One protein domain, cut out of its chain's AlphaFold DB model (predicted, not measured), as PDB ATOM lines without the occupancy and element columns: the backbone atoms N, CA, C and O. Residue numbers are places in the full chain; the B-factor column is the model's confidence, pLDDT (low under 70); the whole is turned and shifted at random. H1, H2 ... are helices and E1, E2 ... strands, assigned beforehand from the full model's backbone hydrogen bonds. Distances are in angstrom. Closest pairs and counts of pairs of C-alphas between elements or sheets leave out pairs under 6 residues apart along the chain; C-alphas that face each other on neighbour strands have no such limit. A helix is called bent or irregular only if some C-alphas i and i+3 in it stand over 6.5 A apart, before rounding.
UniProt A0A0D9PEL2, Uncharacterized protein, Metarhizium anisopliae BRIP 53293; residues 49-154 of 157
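Overview. This is residues 49 to 154 of the 157 residues of an uncharacterized protein of Metarhizium anisopliae BRIP 53293 (UniProt A0A0D9PEL2). One six-stranded sheet is folded back on itself, so that E2, E1 and E3 form one leaf facing a second leaf of E4 and E5, with the long, bent E6 as the hinge between them. A short helix, H1, packs on the sheet's edge at E2, away from the second leaf. The printed part has 106 residues and is mostly strand, with one named helix followed by six named strands, E1 to E6; the sheet's order is E2 E1 E3 E6 E4 E5, all antiparallel. The whole is compact and rounded, with a radius of gyration of the C-alphas of 12.1 A and spans of 32 by 27 by 26 A.

Arrangement. H1, residues 55 to 62, is on the sheet over E2, residues 87 to 91, at a height over the sheet of 4.9 A. It runs slantwise to the strands, at 56 degrees to E2 on the local plane, and their closest C-alphas, those of Val 61 and Tyr 91, are 5.3 A apart. In H1, 2 of 4 O i to N i+4 pairs are within hydrogen-bond range. E1, residues 73 to 77, forms a hairpin with the edge strand E2, their directions at 153 degrees; N 76 and O 89 are 2.9 A apart. On its other side E1 is the antiparallel neighbour of E3, residues 99 to 110, with N 75 and O 108 at 2.9 A. E6, residues 142 to 154, is antiparallel to E3, with N 107 and O 144 at 2.9 A. E3 bends by 125 degrees at residue 103 and E6 by 141 degrees at residue 148. E4, residues 117 to 122, is E6's other neighbour, with N 120 and O 152 at 2.8 A. E4 forms a hairpin with the edge strand E5, residues 130 to 134, at 159 degrees, with N 121 and O 132 at 2.9 A. Across the folded sheet, the closest C-alphas of E3 and E5, those of Ala 109 and Val 134, are 6.2 A apart, while E2 and E5 are apart.

Along the chain. H1 begins at C-alpha 55, (86.992, 169.306, 118.344), and spans 11.3 A. E1 spans 13.3 A, E2 11.8 A, E3 17.8 A, E4 16.6 A and E5 11.6 A. E3 begins at C-alpha 99, (104.417, 176.813, 118.595). E6 has the most residues, 13, yet spans 14.0 A; it ends at C-alpha 154, (107.955, 168.275, 113.575).

Size, cuts and confidence. The C-alphas farthest apart, those of Val 68 and Asn 129, are 32.4 A apart. The printed part has no cut, and its six links are short but not tight. The mean pLDDT of the printed part is 86.1; residues 54 to 61, 63 to 64 and 88 are under 70.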
ATOM      1  N   ASP A  49      97.305 179.254 118.353       91.44
ATOM      2  CA  ASP A  49      96.377 179.136 119.472       91.44
ATOM      3  C   ASP A  49      95.367 178.019 119.195       91.44
ATOM      4  O   ASP A  49      94.565 178.078 118.253       91.44
ATOM      5  N   LEU A  50      95.439 176.960 119.995       88.56
ATOM      6  CA  LEU A  50      94.498 175.862 119.921       88.56
ATOM      7  C   LEU A  50      93.388 176.014 120.961       88.56
ATOM      8  O   LEU A  50      92.318 175.470 120.718       88.56
ATOM      9  N   ARG A  51      93.559 176.760 122.054       89.19
ATOM     10  CA  ARG A  51      92.662 176.772 123.232       89.19
ATOM     11  C   ARG A  51      91.165 176.757 122.890       89.19
ATOM     12  O   ARG A  51      90.415 175.959 123.445       89.19
ATOM     13  N   PHE A  52      90.750 177.546 121.897       83.88
ATOM     14  CA  PHE A  52      89.341 177.724 121.524       83.88
ATOM     15  C   PHE A  52      88.886 177.032 120.234       83.88
ATOM     16  O   PHE A  52      87.704 177.118 119.905       83.88
ATOM     17  N   LYS A  53      89.759 176.333 119.490       77.88
ATOM     18  CA  LYS A  53      89.269 175.610 118.299       77.88
ATOM     19  C   LYS A  53      88.403 174.425 118.711       77.88
ATOM     20  O   LYS A  53      88.710 173.742 119.702       77.88
ATOM     21  N   ASN A  54      87.359 174.179 117.926       69.19
ATOM     22  CA  ASN A  54      86.429 173.089 118.184       69.19
ATOM     23  C   ASN A  54      87.075 171.718 117.904       69.19
ATOM     24  O   ASN A  54      88.131 171.605 117.271       69.19
ATOM     25  N   ASP A  55      86.443 170.663 118.409       60.66
ATOM     26  CA  ASP A  55      86.992 169.306 118.344       60.66
ATOM     27  C   ASP A  55      87.046 168.758 116.918       60.66
ATOM     28  O   ASP A  55      87.919 167.949 116.620       60.66
ATOM     29  N   LEU A  56      86.158 169.206 116.023       50.22
ATOM     30  CA  LEU A  56      86.106 168.763 114.626       50.22
ATOM     31  C   LEU A  56      87.282 169.317 113.820       50.22
ATOM     32  O   LEU A  56      87.952 168.559 113.126       50.22
ATOM     33  N   GLU A  57      87.590 170.603 113.972       58.00
ATOM     34  CA  GLU A  57      88.729 171.262 113.323       58.00
ATOM     35  C   GLU A  57      90.069 170.679 113.773       58.00
ATOM     36  O   GLU A  57      91.033 170.679 113.013       58.00
ATOM     37  N   LYS A  58      90.133 170.171 115.006       54.78
ATOM     38  CA  LYS A  58      91.332 169.547 115.569       54.78
ATOM     39  C   LYS A  58      91.404 168.043 115.235       54.78
ATOM     40  O   LYS A  58      92.451 167.551 114.826       54.78
ATOM     41  N   ARG A  59      90.290 167.297 115.308       52.03
ATOM     42  CA  ARG A  59      90.230 165.853 114.979       52.03
ATOM     43  C   ARG A  59      90.352 165.553 113.488       52.03
ATOM     44  O   ARG A  59      90.994 164.560 113.149       52.03
ATOM     45  N   ALA A  60      89.786 166.385 112.607       53.78
ATOM     46  CA  ALA A  60      89.833 166.179 111.154       53.78
ATOM     47  C   ALA A  60      91.270 166.064 110.623       53.78
ATOM     48  O   ALA A  60      91.523 165.427 109.603       53.78
ATOM     49  N   VAL A  61      92.226 166.638 111.350       65.25
ATOM     50  CA  VAL A  61      93.626 166.664 110.959       65.25
ATOM     51  C   VAL A  61      94.303 165.301 111.175       65.25
ATOM     52  O   VAL A  61      95.201 164.961 110.421       65.25
ATOM     53  N   CYS A  62      93.841 164.463 112.109       75.56
ATOM     54  CA  CYS A  62      94.444 163.159 112.430       75.56
ATOM     55  C   CYS A  62      93.582 161.948 112.013       75.56
ATOM     56  O   CYS A  62      93.516 160.956 112.739       75.56
ATOM     57  N   GLY A  63      92.886 162.027 110.874       59.53
ATOM     58  CA  GLY A  63      91.901 161.017 110.446       59.53
ATOM     59  C   GLY A  63      92.468 159.667 109.973       59.53
ATOM     60  O   GLY A  63      91.713 158.711 109.825       59.53
ATOM     61  N   SER A  64      93.777 159.576 109.735       65.38
ATOM     62  CA  SER A  64      94.446 158.368 109.236       65.38
ATOM     63  C   SER A  64      94.813 157.389 110.362       65.38
ATOM     64  O   SER A  64      95.039 157.783 111.508       65.38
ATOM     65  N   VAL A  65      94.918 156.095 110.032       74.06
ATOM     66  CA  VAL A  65      95.337 155.049 110.982       74.06
ATOM     67  C   VAL A  65      96.779 155.317 111.455       74.06
ATOM     68  O   VAL A  65      97.655 155.560 110.626       74.06
ATOM     69  N   PRO A  66      97.077 155.271 112.766       76.81
ATOM     70  CA  PRO A  66      98.447 155.409 113.255       76.81
ATOM     71  C   PRO A  66      99.415 154.433 112.574       76.81
ATOM     72  O   PRO A  66      99.163 153.230 112.559       76.81
ATOM     73  N   GLY A  67     100.557 154.924 112.082       75.31
ATOM     74  CA  GLY A  67     101.572 154.072 111.454       75.31
ATOM     75  C   GLY A  67     101.284 153.637 110.013       75.31
ATOM     76  O   GLY A  67     101.947 152.719 109.538       75.31
ATOM     77  N   VAL A  68     100.328 154.271 109.325       81.44
ATOM     78  CA  VAL A  68     100.168 154.159 107.863       81.44
ATOM     79  C   VAL A  68     100.451 155.501 107.195       81.44
ATOM     80  O   VAL A  68     100.434 156.532 107.865       81.44
ATOM     81  N   ALA A  69     100.699 155.497 105.882       79.75
ATOM     82  CA  ALA A  69     101.025 156.708 105.132       79.75
ATOM     83  C   ALA A  69      99.995 157.825 105.380       79.75
ATOM     84  O   ALA A  69      98.785 157.595 105.331       79.75
ATOM     85  N   ASN A  70     100.483 159.045 105.625       78.06
ATOM     86  CA  ASN A  70      99.689 160.205 106.055       78.06
ATOM     87  C   ASN A  70      99.048 160.068 107.457       78.06
ATOM     88  O   ASN A  70      98.076 160.775 107.760       78.06
ATOM     89  N   GLY A  71      99.540 159.126 108.267       83.12
ATOM     90  CA  GLY A  71      99.137 158.818 109.642       83.12
ATOM     91  C   GLY A  71      99.872 159.600 110.724       83.12
ATOM     92  O   GLY A  71      99.645 159.345 111.908       83.12
ATOM     93  N   GLU A  72     100.735 160.544 110.346       89.00
ATOM     94  CA  GLU A  72     101.407 161.426 111.288       89.00
ATOM     95  C   GLU A  72     100.394 162.243 112.091       89.00
ATOM     96  O   GLU A  72      99.447 162.823 111.554       89.00
ATOM     97  N   CYS A  73     100.575 162.270 113.407       89.75
ATOM     98  CA  CYS A  73      99.667 162.975 114.293       89.75
ATOM     99  C   CYS A  73     100.328 163.277 115.634       89.75
ATOM    100  O   CYS A  73     101.092 162.478 116.176       89.75
ATOM    101  N   VAL A  74      99.967 164.416 116.207       91.06
ATOM    102  CA  VAL A  74     100.219 164.757 117.602       91.06
ATOM    103  C   VAL A  74      98.886 164.724 118.325       91.06
ATOM    104  O   VAL A  74      97.956 165.406 117.909       91.06
ATOM    105  N   ARG A  75      98.789 163.948 119.401       90.31
ATOM    106  CA  ARG A  75      97.623 163.917 120.293       90.31
ATOM    107  C   ARG A  75      98.030 164.397 121.672       90.31
ATOM    108  O   ARG A  75      99.111 164.041 122.130       90.31
ATOM    109  N   TYR A  76      97.183 165.165 122.336       90.56
ATOM    110  CA  TYR A  76      97.433 165.645 123.690       90.56
ATOM    111  C   TYR A  76      96.197 165.457 124.576       90.56
ATOM    112  O   TYR A  76      95.061 165.413 124.094       90.56
ATOM    113  N   TYR A  77      96.442 165.256 125.867       91.38
ATOM    114  CA  TYR A  77      95.494 164.616 126.780       91.38
ATOM    115  C   TYR A  77      95.342 165.398 128.086       91.38
ATOM    116  O   TYR A  77      96.281 166.064 128.533       91.38
ATOM    117  N   SER A  78      94.160 165.306 128.702       89.44
ATOM    118  CA  SER A  78      93.807 165.983 129.964       89.44
ATOM    119  C   SER A  78      94.278 165.210 131.188       89.44
ATOM    120  O   SER A  78      94.167 165.695 132.310       89.44
ATOM    121  N   SER A  79      94.832 164.024 130.963       90.12
ATOM    122  CA  SER A  79      95.410 163.145 131.963       90.12
ATOM    123  C   SER A  79      96.778 162.638 131.499       90.12
ATOM    124  O   SER A  79      97.220 162.851 130.362       90.12
ATOM    125  N   THR A  80      97.479 161.962 132.401       91.75
ATOM    126  CA  THR A  80      98.702 161.220 132.088       91.75
ATOM    127  C   THR A  80      98.385 159.884 131.408       91.75
ATOM    128  O   THR A  80      97.344 159.287 131.652       91.75
ATOM    129  N   GLY A  81      99.331 159.350 130.638       90.38
ATOM    130  CA  GLY A  81      99.290 157.990 130.094       90.38
ATOM    131  C   GLY A  81      98.779 157.889 128.660       90.38
ATOM    132  O   GLY A  81      98.750 156.789 128.112       90.38
ATOM    133  N   CYS A  82      98.420 159.013 128.030       90.12
ATOM    134  CA  CYS A  82      97.899 159.064 126.664       90.12
ATOM    135  C   CYS A  82      96.738 158.085 126.415       90.12
ATOM    136  O   CYS A  82      96.669 157.451 125.355       90.12
ATOM    137  N   ALA A  83      95.850 157.932 127.402       86.00
ATOM    138  CA  ALA A  83      94.658 157.112 127.268       86.00
ATOM    139  C   ALA A  83      93.695 157.783 126.280       86.00
ATOM    140  O   ALA A  83      93.326 158.940 126.457       86.00
ATOM    141  N   ASP A  84      93.269 157.069 125.235       76.06
ATOM    142  CA  ASP A  84      92.447 157.656 124.164       76.06
ATOM    143  C   ASP A  84      91.083 158.189 124.654       76.06
ATOM    144  O   ASP A  84      90.512 159.071 124.018       76.06
ATOM    145  N   GLN A  85      90.594 157.721 125.808       73.38
ATOM    146  CA  GLN A  85      89.402 158.255 126.482       73.38
ATOM    147  C   GLN A  85      89.586 159.689 127.015       73.38
ATOM    148  O   GLN A  85      88.624 160.448 127.060       73.38
ATOM    149  N   ASP A  86      90.823 160.074 127.342       71.75
ATOM    150  CA  ASP A  86      91.198 161.396 127.866       71.75
ATOM    151  C   ASP A  86      91.786 162.292 126.767       71.75
ATOM    152  O   ASP A  86      92.461 163.295 127.027       71.75
ATOM    153  N   HIS A  87      91.597 161.888 125.509       70.81
ATOM    154  CA  HIS A  87      92.077 162.626 124.358       70.81
ATOM    155  C   HIS A  87      91.361 163.969 124.292       70.81
ATOM    156  O   HIS A  87      90.182 164.032 123.937       70.81
ATOM    157  N   ILE A  88      92.097 165.044 124.594       68.00
ATOM    158  CA  ILE A  88      91.565 166.393 124.453       68.00
ATOM    159  C   ILE A  88      91.406 166.636 122.964       68.00
ATOM    160  O   ILE A  88      90.287 166.837 122.516       68.00
ATOM    161  N   LYS A  89      92.516 166.576 122.209       76.75
ATOM    162  CA  LYS A  89      92.614 166.996 120.804       76.75
ATOM    163  C   LYS A  89      93.938 166.545 120.163       76.75
ATOM    164  O   LYS A  89      94.867 166.109 120.844       76.75
ATOM    165  N   GLY A  90      94.037 166.705 118.841       79.12
ATOM    166  CA  GLY A  90      95.270 166.468 118.091       79.12
ATOM    167  C   GLY A  90      95.436 167.389 116.885       79.12
ATOM    168  O   GLY A  90      94.561 168.203 116.599       79.12
ATOM    169  N   TYR A  91      96.580 167.298 116.212       85.38
ATOM    170  CA  TYR A  91      96.879 168.016 114.970       85.38
ATOM    171  C   TYR A  91      97.970 167.297 114.160       85.38
ATOM    172  O   TYR A  91      98.746 166.511 114.707       85.38
ATOM    173  N   LYS A  92      98.060 167.587 112.854       86.31
ATOM    174  CA  LYS A  92      99.194 167.163 112.019       86.31
ATOM    175  C   LYS A  92     100.366 168.111 112.240       86.31
ATOM    176  O   LYS A  92     100.203 169.318 112.032       86.31
ATOM    177  N   PRO A  93     101.528 167.594 112.656       86.12
ATOM    178  CA  PRO A  93     102.743 168.390 112.733       86.12
ATOM    179  C   PRO A  93     103.146 168.871 111.334       86.12
ATOM    180  O   PRO A  93     102.805 168.266 110.318       86.12
ATOM    181  N   THR A  94     103.895 169.966 111.282       80.69
ATOM    182  CA  THR A  94     104.451 170.505 110.033       80.69
ATOM    183  C   THR A  94     105.949 170.674 110.184       80.69
ATOM    184  O   THR A  94     106.458 170.696 111.305       80.69
ATOM    185  N   CYS A  95     106.661 170.851 109.070       84.12
ATOM    186  CA  CYS A  95     108.101 171.052 109.155       84.12
ATOM    187  C   CYS A  95     108.527 172.435 109.665       84.12
ATOM    188  O   CYS A  95     109.650 172.616 110.118       84.12
ATOM    189  N   ALA A  96     107.601 173.396 109.675       82.81
ATOM    190  CA  ALA A  96     107.853 174.733 110.202       82.81
ATOM    191  C   ALA A  96     108.089 174.747 111.723       82.81
ATOM    192  O   ALA A  96     108.649 175.710 112.237       82.81
ATOM    193  N   GLY A  97     107.652 173.708 112.452       81.06
ATOM    194  CA  GLY A  97     107.797 173.663 113.906       81.06
ATOM    195  C   GLY A  97     107.106 174.837 114.598       81.06
ATOM    196  O   GLY A  97     107.699 175.471 115.461       81.06
ATOM    197  N   ASN A  98     105.877 175.173 114.201       91.31
ATOM    198  CA  ASN A  98     105.111 176.229 114.870       91.31
ATOM    199  C   ASN A  98     104.927 175.920 116.368       91.31
ATOM    200  O   ASN A  98     104.936 174.754 116.774       91.31
ATOM    201  N   CYS A  99     104.708 176.960 117.173       94.38
ATOM    202  CA  CYS A  99     104.417 176.813 118.595       94.38
ATOM    203  C   CYS A  99     102.907 176.655 118.808       94.38
ATOM    204  O   CYS A  99     102.145 177.606 118.648       94.38
ATOM    205  N   TYR A 100     102.453 175.449 119.141       93.25
ATOM    206  CA  TYR A 100     101.038 175.158 119.374       93.25
ATOM    207  C   TYR A 100     100.709 175.324 120.856       93.25
ATOM    208  O   TYR A 100     101.381 174.727 121.692       93.25
ATOM    209  N   VAL A 101      99.677 176.106 121.180       93.62
ATOM    210  CA  VAL A 101      99.338 176.467 122.568       93.62
ATOM    211  C   VAL A 101      98.002 175.860 122.980       93.62
ATOM    212  O   VAL A 101      96.957 176.203 122.424       93.62
ATOM    213  N   ASP A 102      98.049 174.964 123.963       92.62
ATOM    214  CA  ASP A 102      96.908 174.389 124.682       92.62
ATOM    215  C   ASP A 102      97.419 173.748 125.982       92.62
ATOM    216  O   ASP A 102      98.604 173.428 126.093       92.62
ATOM    217  N   LYS A 103      96.532 173.516 126.949       92.12
ATOM    218  CA  LYS A 103      96.898 172.792 128.171       92.12
ATOM    219  C   LYS A 103      96.965 171.286 127.902       92.12
ATOM    220  O   LYS A 103      96.064 170.725 127.276       92.12
ATOM    221  N   PHE A 104      97.992 170.614 128.420       92.31
ATOM    222  CA  PHE A 104      98.124 169.158 128.335       92.31
ATOM    223  C   PHE A 104      98.814 168.556 129.564       92.31
ATOM    224  O   PHE A 104      99.616 169.205 130.229       92.31
ATOM    225  N   TYR A 105      98.523 167.280 129.822       94.56
ATOM    226  CA  TYR A 105      99.152 166.458 130.866       94.56
ATOM    227  C   TYR A 105      99.922 165.257 130.303       94.56
ATOM    228  O   TYR A 105     100.783 164.672 130.967       94.56
ATOM    229  N   SER A 106      99.632 164.885 129.059       94.50
ATOM    230  CA  SER A 106     100.472 163.990 128.276       94.50
ATOM    231  C   SER A 106     100.319 164.265 126.785       94.50
ATOM    232  O   SER A 106      99.331 164.860 126.344       94.50
ATOM    233  N   VAL A 107     101.323 163.851 126.009       94.88
ATOM    234  CA  VAL A 107     101.369 164.001 124.551       94.88
ATOM    235  C   VAL A 107     101.817 162.692 123.913       94.88
ATOM    236  O   VAL A 107     102.784 162.070 124.353       94.88
ATOM    237  N   LYS A 108     101.128 162.294 122.843       93.62
ATOM    238  CA  LYS A 108     101.464 161.151 121.999       93.62
ATOM    239  C   LYS A 108     101.869 161.629 120.609       93.62
ATOM    240  O   LYS A 108     101.048 162.188 119.883       93.62
ATOM    241  N   ALA A 109     103.119 161.376 120.233       93.75
ATOM    242  CA  ALA A 109     103.641 161.652 118.897       93.75
ATOM    243  C   ALA A 109     103.566 160.384 118.042       93.75
ATOM    244  O   ALA A 109     104.143 159.362 118.407       93.75
ATOM    245  N   ILE A 110     102.836 160.437 116.930       92.06
ATOM    246  CA  ILE A 110     102.530 159.312 116.037       92.06
ATOM    247  C   ILE A 110     103.164 159.584 114.671       92.06
ATOM    248  O   ILE A 110     102.949 160.653 114.102       92.06
ATOM    249  N   GLY A 111     103.947 158.636 114.153       90.56
ATOM    250  CA  GLY A 111     104.472 158.660 112.784       90.56
ATOM    251  C   GLY A 111     103.550 157.995 111.750       90.56
ATOM    252  O   GLY A 111     102.525 157.403 112.100       90.56
ATOM    253  N   ASP A 112     103.945 158.056 110.478       90.06
ATOM    254  CA  ASP A 112     103.173 157.576 109.314       90.06
ATOM    255  C   ASP A 112     103.546 156.152 108.836       90.06
ATOM    256  O   ASP A 112     103.237 155.735 107.725       90.06
ATOM    257  N   GLY A 113     104.281 155.403 109.646       88.06
ATOM    258  CA  GLY A 113     104.851 154.096 109.316       88.06
ATOM    259  C   GLY A 113     106.259 154.174 108.726       88.06
ATOM    260  O   GLY A 113     107.036 153.241 108.910       88.06
ATOM    261  N   THR A 114     106.631 155.302 108.112       91.12
ATOM    262  CA  THR A 114     107.951 155.504 107.493       91.12
ATOM    263  C   THR A 114     108.799 156.508 108.272       91.12
ATOM    264  O   THR A 114     109.983 156.276 108.501       91.12
ATOM    265  N   TYR A 115     108.194 157.601 108.731       90.75
ATOM    266  CA  TYR A 115     108.852 158.693 109.438       90.75
ATOM    267  C   TYR A 115     108.209 158.921 110.799       90.75
ATOM    268  O   TYR A 115     106.999 158.777 110.983       90.75
ATOM    269  N   SER A 116     109.035 159.286 111.776       91.19
ATOM    270  CA  SER A 116     108.567 159.647 113.109       91.19
ATOM    271  C   SER A 116     108.068 161.088 113.148       91.19
ATOM    272  O   SER A 116     108.663 161.978 112.539       91.19
ATOM    273  N   THR A 117     107.049 161.322 113.966       92.12
ATOM    274  CA  THR A 117     106.762 162.655 114.505       92.12
ATOM    275  C   THR A 117     107.595 162.862 115.763       92.12
ATOM    276  O   THR A 117     107.656 161.967 116.607       92.12
ATOM    277  N   ASN A 118     108.209 164.034 115.900       94.44
ATOM    278  CA  ASN A 118     108.991 164.420 117.072       94.44
ATOM    279  C   ASN A 118     108.431 165.709 117.665       94.44
ATOM    280  O   ASN A 118     108.064 166.612 116.925       94.44
ATOM    281  N   CYS A 119     108.376 165.802 118.986       95.38
ATOM    282  CA  CYS A 119     107.813 166.929 119.712       95.38
ATOM    283  C   CYS A 119     108.710 167.334 120.876       95.38
ATOM    284  O   CYS A 119     109.145 166.480 121.647       95.38
ATOM    285  N   ASP A 120     108.882 168.638 121.048       97.00
ATOM    286  CA  ASP A 120     109.329 169.263 122.285       97.00
ATOM    287  C   ASP A 120     108.119 169.858 123.013       97.00
ATOM    288  O   ASP A 120     107.228 170.451 122.397       97.00
ATOM    289  N   LEU A 121     108.069 169.660 124.326       97.12
ATOM    290  CA  LEU A 121     106.979 170.082 125.205       97.12
ATOM    291  C   LEU A 121     107.490 171.184 126.125       97.12
ATOM    292  O   LEU A 121     108.622 171.086 126.603       97.12
ATOM    293  N   PHE A 122     106.669 172.197 126.403       96.75
ATOM    294  CA  PHE A 122     107.094 173.406 127.110       96.75
ATOM    295  C   PHE A 122     106.132 173.805 128.235       96.75
ATOM    296  O   PHE A 122     104.917 173.613 128.140       96.75
ATOM    297  N   SER A 123     106.684 174.404 129.292       95.06
ATOM    298  CA  SER A 123     105.930 174.911 130.447       95.06
ATOM    299  C   SER A 123     105.465 176.361 130.309       95.06
ATOM    300  O   SER A 123     104.983 176.939 131.276       95.06
ATOM    301  N   ASP A 124     105.616 176.976 129.142       94.44
ATOM    302  CA  ASP A 124     105.095 178.310 128.844       94.44
ATOM    303  C   ASP A 124     104.273 178.295 127.550       94.44
ATOM    304  O   ASP A 124     104.066 177.244 126.947       94.44
ATOM    305  N   THR A 125     103.778 179.458 127.133       95.50
ATOM    306  CA  THR A 125     102.915 179.629 125.946       95.50
ATOM    307  C   THR A 125     103.666 180.110 124.699       95.50
ATOM    308  O   THR A 125     103.056 180.388 123.673       95.50
ATOM    309  N   SER A 126     104.989 180.213 124.787       95.31
ATOM    310  CA  SER A 126     105.904 180.747 123.772       95.31
ATOM    311  C   SER A 126     106.977 179.744 123.327       95.31
ATOM    312  O   SER A 126     107.909 180.123 122.621       95.31
ATOM    313  N   CYS A 127     106.857 178.477 123.729       95.62
ATOM    314  CA  CYS A 127     107.789 177.399 123.418       95.62
ATOM    315  C   CYS A 127     109.262 177.696 123.776       95.62
ATOM    316  O   CYS A 127     110.150 177.420 122.972       95.62
ATOM    317  N   GLN A 128     109.538 178.252 124.965       95.38
ATOM    318  CA  GLN A 128     110.912 178.594 125.388       95.38
ATOM    319  C   GLN A 128     111.463 177.654 126.474       95.38
ATOM    320  O   GLN A 128     112.591 177.168 126.392       95.38
ATOM    321  N   ASN A 129     110.651 177.332 127.475       95.06
ATOM    322  CA  ASN A 129     111.010 176.542 128.647       95.06
ATOM    323  C   ASN A 129     110.655 175.075 128.417       95.06
ATOM    324  O   ASN A 129     109.576 174.599 128.785       95.06
ATOM    325  N   LYS A 130     111.555 174.359 127.744       96.12
ATOM    326  CA  LYS A 130     111.377 172.939 127.433       96.12
ATOM    327  C   LYS A 130     111.324 172.101 128.714       96.12
ATOM    328  O   LYS A 130     112.199 172.207 129.566       96.12
ATOM    329  N   ILE A 131     110.336 171.213 128.796       96.88
ATOM    330  CA  ILE A 131     110.123 170.288 129.920       96.88
ATOM    331  C   ILE A 131     110.269 168.816 129.538       96.88
ATOM    332  O   ILE A 131     110.593 167.996 130.392       96.88
ATOM    333  N   ALA A 132     110.033 168.459 128.275       97.00
ATOM    334  CA  ALA A 132     110.145 167.083 127.803       97.00
ATOM    335  C   ALA A 132     110.277 167.025 126.275       97.00
ATOM    336  O   ALA A 132     110.031 168.009 125.578       97.00
ATOM    337  N   SER A 133     110.623 165.843 125.764       96.75
ATOM    338  CA  SER A 133     110.523 165.500 124.343       96.75
ATOM    339  C   SER A 133     109.839 164.150 124.171       96.75
ATOM    340  O   SER A 133     109.959 163.269 125.022       96.75
ATOM    341  N   VAL A 134     109.149 163.970 123.048       95.88
ATOM    342  CA  VAL A 134     108.497 162.713 122.675       95.88
ATOM    343  C   VAL A 134     108.574 162.503 121.171       95.88
ATOM    344  O   VAL A 134     108.397 163.445 120.407       95.88
ATOM    345  N   GLY A 135     108.847 161.282 120.722       92.69
ATOM    346  CA  GLY A 135     108.998 160.995 119.299       92.69
ATOM    347  C   GLY A 135     109.798 159.730 119.038       92.69
ATOM    348  O   GLY A 135     109.807 158.829 119.868       92.69
ATOM    349  N   GLY A 136     110.445 159.651 117.877       86.75
ATOM    350  CA  GLY A 136     111.347 158.555 117.503       86.75
ATOM    351  C   GLY A 136     110.670 157.268 117.022       86.75
ATOM    352  O   GLY A 136     111.347 156.382 116.506       86.75
ATOM    353  N   LYS A 137     109.339 157.158 117.122       87.25
ATOM    354  CA  LYS A 137     108.587 155.990 116.645       87.25
ATOM    355  C   LYS A 137     107.848 156.297 115.345       87.25
ATOM    356  O   LYS A 137     107.044 157.227 115.284       87.25
ATOM    357  N   THR A 138     108.080 155.483 114.317       87.69
ATOM    358  CA  THR A 138     107.444 155.653 113.003       87.69
ATOM    359  C   THR A 138     105.992 155.174 112.977       87.69
ATOM    360  O   THR A 138     105.240 155.654 112.153       87.69
ATOM    361  N   GLY A 139     105.532 154.311 113.891       81.12
ATOM    362  CA  GLY A 139     104.135 153.840 113.939       81.12
ATOM    363  C   GLY A 139     103.593 153.669 115.358       81.12
ATOM    364  O   GLY A 139     104.360 153.609 116.313       81.12
ATOM    365  N   GLY A 140     102.266 153.647 115.542       79.56
ATOM    366  CA  GLY A 140     101.584 153.497 116.849       79.56
ATOM    367  C   GLY A 140     101.811 154.620 117.883       79.56
ATOM    368  O   GLY A 140     101.047 154.749 118.840       79.56
ATOM    369  N   GLY A 141     102.831 155.449 117.667       87.50
ATOM    370  CA  GLY A 141     103.251 156.581 118.473       87.50
ATOM    371  C   GLY A 141     103.926 156.247 119.799       87.50
ATOM    372  O   GLY A 141     103.880 155.116 120.289       87.50
ATOM    373  N   GLN A 142     104.564 157.266 120.368       93.06
ATOM    374  CA  GLN A 142     105.179 157.251 121.692       93.06
ATOM    375  C   GLN A 142     104.477 158.271 122.586       93.06
ATOM    376  O   GLN A 142     104.158 159.364 122.124       93.06
ATOM    377  N   CYS A 143     104.225 157.899 123.841       94.31
ATOM    378  CA  CYS A 143     103.610 158.761 124.847       94.31
ATOM    379  C   CYS A 143     104.677 159.369 125.763       94.31
ATOM    380  O   CYS A 143     105.611 158.671 126.159       94.31
ATOM    381  N   ALA A 144     104.502 160.632 126.142       96.25
ATOM    382  CA  ALA A 144     105.224 161.265 127.236       96.25
ATOM    383  C   ALA A 144     104.250 161.953 128.193       96.25
ATOM    384  O   ALA A 144     103.322 162.640 127.766       96.25
ATOM    385  N   ASN A 145     104.499 161.784 129.491       96.25
ATOM    386  CA  ASN A 145     103.785 162.485 130.552       96.25
ATOM    387  C   ASN A 145     104.508 163.792 130.852       96.25
ATOM    388  O   ASN A 145     105.679 163.774 131.231       96.25
ATOM    389  N   ALA A 146     103.816 164.908 130.669       94.50
ATOM    390  CA  ALA A 146     104.341 166.237 130.929       94.50
ATOM    391  C   ALA A 146     103.165 167.192 131.125       94.50
ATOM    392  O   ALA A 146     102.237 167.188 130.321       94.50
ATOM    393  N   ASN A 147     103.221 168.007 132.175       93.31
ATOM    394  CA  ASN A 147     102.256 169.078 132.393       93.31
ATOM    395  C   ASN A 147     102.803 170.363 131.770       93.31
ATOM    396  O   ASN A 147     103.827 170.873 132.228       93.31
ATOM    397  N   GLY A 148     102.153 170.849 130.718       94.50
ATOM    398  CA  GLY A 148     102.625 172.006 129.973       94.50
ATOM    399  C   GLY A 148     101.522 172.740 129.227       94.50
ATOM    400  O   GLY A 148     100.339 172.394 129.293       94.50
ATOM    401  N   TRP A 149     101.951 173.785 128.523       94.94
ATOM    402  CA  TRP A 149     101.061 174.791 127.933       94.94
ATOM    403  C   TRP A 149     101.353 175.071 126.462       94.94
ATOM    404  O   TRP A 149     100.551 175.716 125.785       94.94
ATOM    405  N   SER A 150     102.491 174.607 125.946       94.94
ATOM    406  CA  SER A 150     102.761 174.635 124.513       94.94
ATOM    407  C   SER A 150     103.639 173.481 124.040       94.94
ATOM    408  O   SER A 150     104.315 172.799 124.816       94.94
ATOM    409  N   MET A 151     103.563 173.222 122.738       95.19
ATOM    410  CA  MET A 151     104.175 172.085 122.063       95.19
ATOM    411  C   MET A 151     104.763 172.546 120.732       95.19
ATOM    412  O   MET A 151     104.101 173.251 119.968       95.19
ATOM    413  N   LYS A 152     105.968 172.075 120.412       94.69
ATOM    414  CA  LYS A 152     106.603 172.262 119.107       94.69
ATOM    415  C   LYS A 152     106.861 170.898 118.490       94.69
ATOM    416  O   LYS A 152     107.697 170.151 118.989       94.69
ATOM    417  N   CYS A 153     106.125 170.561 117.435       92.44
ATOM    418  CA  CYS A 153     106.191 169.244 116.812       92.44
ATOM    419  C   CYS A 153     106.548 169.318 115.330       92.44
ATOM    420  O   CYS A 153     106.058 170.181 114.602       92.44
ATOM    421  N   TYR A 154     107.355 168.357 114.895       91.06
ATOM    422  CA  TYR A 154     107.955 168.275 113.575       91.06
ATOM    423  C   TYR A 154     107.726 166.897 112.973       91.06
ATOM    424  O   TYR A 154     107.644 165.884 113.677       91.06
TER     425      TYR A 154